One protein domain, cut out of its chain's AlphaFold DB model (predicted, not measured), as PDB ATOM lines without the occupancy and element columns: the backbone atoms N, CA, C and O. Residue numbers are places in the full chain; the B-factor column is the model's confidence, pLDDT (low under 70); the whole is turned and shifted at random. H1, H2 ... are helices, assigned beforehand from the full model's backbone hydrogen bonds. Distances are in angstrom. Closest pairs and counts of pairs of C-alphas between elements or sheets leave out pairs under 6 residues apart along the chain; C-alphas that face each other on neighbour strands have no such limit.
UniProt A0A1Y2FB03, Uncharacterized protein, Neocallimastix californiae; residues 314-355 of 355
ATOM      1  N   LYS A 314      24.754 -54.755 -69.052       79.38
ATOM      2  CA  LYS A 314      25.156 -55.081 -67.664       79.38
ATOM      3  C   LYS A 314      26.582 -54.634 -67.328       79.38
ATOM      4  O   LYS A 314      26.844 -54.203 -66.214       79.38
ATOM      5  N   LYS A 315      27.462 -54.646 -68.329       74.69
ATOM      6  CA  LYS A 315      28.844 -54.184 -68.215       74.69
ATOM      7  C   LYS A 315      28.961 -52.676 -67.954       74.69
ATOM      8  O   LYS A 315      29.785 -52.261 -67.155       74.69
ATOM      9  N   GLU A 316      28.103 -51.859 -68.569       77.88
ATOM     10  CA  GLU A 316      28.056 -50.416 -68.287       77.88
ATOM     11  C   GLU A 316      27.522 -50.129 -66.881       77.88
ATOM     12  O   GLU A 316      27.910 -49.138 -66.271       77.88
ATOM     13  N   LEU A 317      26.638 -50.976 -66.347       80.88
ATOM     14  CA  LEU A 317      26.175 -50.858 -64.963       80.88
ATOM     15  C   LEU A 317      27.312 -51.129 -63.972       80.88
ATOM     16  O   LEU A 317      27.518 -50.315 -63.077       80.88
ATOM     17  N   GLU A 318      28.078 -52.201 -64.183       84.75
ATOM     18  CA  GLU A 318      29.247 -52.536 -63.357       84.75
ATOM     19  C   GLU A 318      30.327 -51.442 -63.425       84.75
ATOM     20  O   GLU A 318      30.813 -50.989 -62.389       84.75
ATOM     21  N   ASP A 319      30.643 -50.936 -64.623       84.00
ATOM     22  CA  ASP A 319      31.622 -49.853 -64.797       84.00
ATOM     23  C   ASP A 319      31.170 -48.549 -64.100       84.00
ATOM     24  O   ASP A 319      31.981 -47.824 -63.514       84.00
ATOM     25  N   ASN A 320      29.865 -48.249 -64.120       83.81
ATOM     26  CA  ASN A 320      29.304 -47.088 -63.426       83.81
ATOM     27  C   ASN A 320      29.304 -47.261 -61.900       83.81
ATOM     28  O   ASN A 320      29.529 -46.287 -61.180       83.81
ATOM     29  N   GLU A 321      29.070 -48.473 -61.399       88.50
ATOM     30  CA  GLU A 321      29.090 -48.774 -59.966       88.50
ATOM     31  C   GLU A 321      30.507 -48.634 -59.387       88.50
ATOM     32  O   GLU A 321      30.695 -47.955 -58.375       88.50
ATOM     33  N   ILE A 322      31.522 -49.126 -60.109       88.81
ATOM     34  CA  ILE A 322      32.942 -48.949 -59.752       88.81
ATOM     35  C   ILE A 322      33.314 -47.457 -59.681       88.81
ATOM     36  O   ILE A 322      33.983 -47.020 -58.741       88.81
ATOM     37  N   ASN A 323      32.849 -46.647 -60.638       91.50
ATOM     38  CA  ASN A 323      33.121 -45.207 -60.664       91.50
ATOM     39  C   ASN A 323      32.450 -44.465 -59.488       91.50
ATOM     40  O   ASN A 323      33.036 -43.559 -58.891       91.50
ATOM     41  N   ILE A 324      31.234 -44.870 -59.103       89.38
ATOM     42  CA  ILE A 324      30.529 -44.305 -57.942       89.38
ATOM     43  C   ILE A 324      31.302 -44.576 -56.648       89.38
ATOM     44  O   ILE A 324      31.435 -43.671 -55.816       89.38
ATOM     45  N   ASP A 325      31.836 -45.781 -56.472       92.44
ATOM     46  CA  ASP A 325      32.593 -46.128 -55.270       92.44
ATOM     47  C   ASP A 325      33.954 -45.420 -55.208       92.44
ATOM     48  O   ASP A 325      34.366 -44.969 -54.133       92.44
ATOM     49  N   GLU A 326      34.611 -45.199 -56.350       95.19
ATOM     50  CA  GLU A 326      35.827 -44.381 -56.412       95.19
ATOM     51  C   GLU A 326      35.552 -42.918 -56.015       95.19
ATOM     52  O   GLU A 326      36.309 -42.318 -55.244       95.19
ATOM     53  N   ILE A 327      34.433 -42.345 -56.476       92.44
ATOM     54  CA  ILE A 327      34.004 -40.989 -56.098       92.44
ATOM     55  C   ILE A 327      33.688 -40.916 -54.600       92.44
ATOM     56  O   ILE A 327      34.127 -39.982 -53.925       92.44
ATOM     57  N   ARG A 328      32.968 -41.900 -54.048       93.69
ATOM     58  CA  ARG A 328      32.669 -41.964 -52.606       93.69
ATOM     59  C   ARG A 328      33.939 -42.001 -51.767       93.69
ATOM     60  O   ARG A 328      34.019 -41.298 -50.760       93.69
ATOM     61  N   LYS A 329      34.939 -42.774 -52.196       96.06
ATOM     62  CA  LYS A 329      36.237 -42.851 -51.523       96.06
ATOM     63  C   LYS A 329      36.968 -41.505 -51.546       96.06
ATOM     64  O   LYS A 329      37.420 -41.059 -50.494       96.06
ATOM     65  N   LYS A 330      36.998 -40.813 -52.693       95.69
ATOM     66  CA  LYS A 330      37.593 -39.465 -52.816       95.69
ATOM     67  C   LYS A 330      36.909 -38.442 -51.908       95.69
ATOM     68  O   LYS A 330      37.590 -37.678 -51.234       95.69
ATOM     69  N   ILE A 331      35.575 -38.461 -51.839       94.38
ATOM     70  CA  ILE A 331      34.813 -37.576 -50.945       94.38
ATOM     71  C   ILE A 331      35.159 -37.866 -49.479       94.38
ATOM     72  O   ILE A 331      35.394 -36.936 -48.711       94.38
ATOM     73  N   LEU A 332      35.226 -39.140 -49.079       95.50
ATOM     74  CA  LEU A 332      35.613 -39.514 -47.717       95.50
ATOM     75  C   LEU A 332      37.030 -39.033 -47.377       95.50
ATOM     76  O   LEU A 332      37.217 -38.393 -46.343       95.50
ATOM     77  N   GLU A 333      38.003 -39.256 -48.259       96.50
ATOM     78  CA  GLU A 333      39.379 -38.770 -48.082       96.50
ATOM     79  C   GLU A 333      39.430 -37.240 -47.940       96.50
ATOM     80  O   GLU A 333      40.082 -36.716 -47.033       96.50
ATOM     81  N   GLU A 334      38.677 -36.508 -48.764       94.56
ATOM     82  CA  GLU A 334      38.612 -35.049 -48.692       94.56
ATOM     83  C   GLU A 334      37.941 -34.558 -47.399       94.56
ATOM     84  O   GLU A 334      38.426 -33.616 -46.771       94.56
ATOM     85  N   THR A 335      36.879 -35.221 -46.928       92.19
ATOM     86  CA  THR A 335      36.243 -34.868 -45.646       92.19
ATOM     87  C   THR A 335      37.171 -35.083 -44.453       92.19
ATOM     88  O   THR A 335      37.202 -34.243 -43.551       92.19
ATOM     89  N   VAL A 336      37.988 -36.142 -44.470       94.25
ATOM     90  CA  VAL A 336      39.019 -36.388 -43.449       94.25
ATOM     91  C   VAL A 336      40.097 -35.301 -43.498       94.25
ATOM     92  O   VAL A 336      40.510 -34.791 -42.455       94.25
ATOM     93  N   LEU A 337      40.524 -34.885 -44.695       92.88
ATOM     94  CA  LEU A 337      41.470 -33.776 -44.853       92.88
ATOM     95  C   LEU A 337      40.897 -32.454 -44.336       92.88
ATOM     96  O   LEU A 337      41.616 -31.704 -43.677       92.88
ATOM     97  N   ILE A 338      39.617 -32.173 -44.596       88.69
ATOM     98  CA  ILE A 338      38.933 -30.974 -44.099       88.69
ATOM     99  C   ILE A 338      38.878 -30.992 -42.570       88.69
ATOM    100  O   ILE A 338      39.295 -30.015 -41.955       88.69
ATOM    101  N   GLN A 339      38.449 -32.093 -41.949       84.56
ATOM    102  CA  GLN A 339      38.378 -32.218 -40.485       84.56
ATOM    103  C   GLN A 339      39.743 -32.063 -39.799       84.56
ATOM    104  O   GLN A 339      39.829 -31.559 -38.679       84.56
ATOM    105  N   ASN A 340      40.822 -32.443 -40.481       88.50
ATOM    106  CA  ASN A 340      42.179 -32.311 -39.964       88.50
ATOM    107  C   ASN A 340      42.812 -30.931 -40.203       88.50
ATOM    108  O   ASN A 340      43.941 -30.709 -39.757       88.50
ATOM    109  N   ARG A 341      42.123 -29.980 -40.856       87.56
ATOM    110  CA  ARG A 341      42.673 -28.632 -41.054       87.56
ATOM    111  C   ARG A 341      42.819 -27.901 -39.711       87.56
ATOM    112  O   ARG A 341      41.831 -27.750 -38.991       87.56
ATOM    113  N   PRO A 342      44.011 -27.366 -39.391       82.00
ATOM    114  CA  PRO A 342      44.264 -26.681 -38.120       82.00
ATOM    115  C   PRO A 342      43.353 -25.460 -37.911       82.00
ATOM    116  O   PRO A 342      42.888 -25.233 -36.800       82.00
ATOM    117  N   ALA A 343      42.979 -24.763 -38.990       75.75
ATOM    118  CA  ALA A 343      42.078 -23.609 -38.948       75.75
ATOM    119  C   ALA A 343      40.667 -23.917 -38.396       75.75
ATOM    120  O   ALA A 343      40.002 -23.021 -37.884       75.75
ATOM    121  N   LEU A 344      40.195 -25.168 -38.486       68.31
ATOM    122  CA  LEU A 344      38.911 -25.568 -37.896       68.31
ATOM    123  C   LEU A 344      39.041 -25.881 -36.401       68.31
ATOM    124  O   LEU A 344      38.130 -25.577 -35.638       68.31
ATOM    125  N   LYS A 345      40.199 -26.388 -35.960       73.88
ATOM    126  CA  LYS A 345      40.483 -26.608 -34.531       73.88
ATOM    127  C   LYS A 345      40.580 -25.288 -33.758       73.88
ATOM    128  O   LYS A 345      40.164 -25.220 -32.607       73.88
ATOM    129  N   GLU A 346      41.070 -24.230 -34.399       75.19
ATOM    130  CA  GLU A 346      41.122 -22.883 -33.810       75.19
ATOM    131  C   GLU A 346      39.725 -22.259 -33.635       75.19
ATOM    132  O   GLU A 346      39.482 -21.534 -32.668       75.19
ATOM    133  N   PHE A 347      38.777 -22.588 -34.520       68.75
ATOM    134  CA  PHE A 347      37.397 -22.098 -34.448       68.75
ATOM    135  C   PHE A 347      36.616 -22.688 -33.265       68.75
ATOM    136  O   PHE A 347      35.850 -21.973 -32.614       68.75
ATOM    137  N   ASP A 348      36.841 -23.963 -32.940       66.00
ATOM    138  CA  ASP A 348      36.201 -24.607 -31.787       66.00
ATOM    139  C   ASP A 348      36.762 -24.087 -30.453       66.00
ATOM    140  O   ASP A 348      36.000 -23.834 -29.515       66.00
ATOM    141  N   LEU A 349      38.071 -23.820 -30.382       71.25
ATOM    142  CA  LEU A 349      38.708 -23.223 -29.199       71.25
ATOM    143  C   LEU A 349      38.242 -21.776 -28.960       71.25
ATOM    144  O   LEU A 349      37.994 -21.380 -27.819       71.25
ATOM    145  N   SER A 350      38.037 -21.000 -30.030       67.81
ATOM    146  CA  SER A 350      37.490 -19.637 -29.954       67.81
ATOM    147  C   SER A 350      36.062 -19.584 -29.401       67.81
ATOM    148  O   SER A 350      35.677 -18.560 -28.829       67.81
ATOM    149  N   ASN A 351      35.254 -20.626 -29.606       66.69
ATOM    150  CA  ASN A 351      33.874 -20.661 -29.120       66.69
ATOM    151  C   ASN A 351      33.776 -21.149 -27.671       66.69
ATOM    152  O   ASN A 351      32.869 -20.725 -26.958       66.69
ATOM    153  N   GLN A 352      34.722 -21.968 -27.206       69.94
ATOM    154  CA  GLN A 352      34.795 -22.370 -25.797       69.94
ATOM    155  C   GLN A 352      35.304 -21.247 -24.882       69.94
ATOM    156  O   GLN A 352      34.909 -21.193 -23.726       69.94
ATOM    157  N   ALA A 353      36.102 -20.304 -25.394       65.06
ATOM    158  CA  ALA A 353      36.613 -19.167 -24.620       65.06
ATOM    159  C   ALA A 353      35.598 -18.021 -24.389       65.06
ATOM    160  O   ALA A 353      35.948 -17.005 -23.792       65.06
ATOM    161  N   LYS A 354      34.361 -18.140 -24.896       59.81
ATOM    162  CA  LYS A 354      33.289 -17.129 -24.761       59.81
ATOM    163  C   LYS A 354      32.146 -17.538 -23.821       59.81
ATOM    164  O   LYS A 354      31.138 -16.833 -23.766       59.81
ATOM    165  N   ILE A 355      32.298 -18.650 -23.106       53.56
ATOM    166  CA  ILE A 355      31.435 -19.076 -21.995       53.56
ATOM    167  C   ILE A 355      32.237 -18.878 -20.716       53.56
ATOM    168  O   ILE A 355      31.650 -18.344 -19.750       53.56
TER     169      ILE A 355
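What this domain is: This is residues 314 to 355 of the 355 residues of an uncharacterized protein of Neocallimastix californiae (UniProt A0A1Y2FB03). A long helix, H1, and a shorter one, H2, follow each other end to end, with a corner at the tight link between them, and neither folds back on the other. The whole is a thin rod of 58 by 16 by 7 A, and H1 makes most of its length. The printed part has 42 residues with two named helices, H1 then H2, and no named strand; the class is all helix. It is extended, with a radius of gyration of the C-alphas of 18.1 A.

Where its parts are: Find C-alpha 314 at (25.156, -55.081, -67.664); from there H1, residues 314 to 339, runs 37.9 A to C-alpha 339 at (38.378, -32.218, -40.485). Pass Asn 340 and Arg 341 to reach H2, residues 342 to 352, which ends 16.1 A on at C-alpha 352, (34.795, -22.370, -25.797).

How they stand to each other: H1 and H2 meet only through their link. In H1 every O i to N i+4 pair is within hydrogen-bond range; in H2, 6 of 7 are.

The domain as a whole: Residues 314 to 355 stand free. The C-alphas farthest apart, of Lys 314 and Ile 355, are 58.5 A apart. The printed part has no cut. Look for pLDDT under 70 at residues 344, 347 to 348 and 350 to 355.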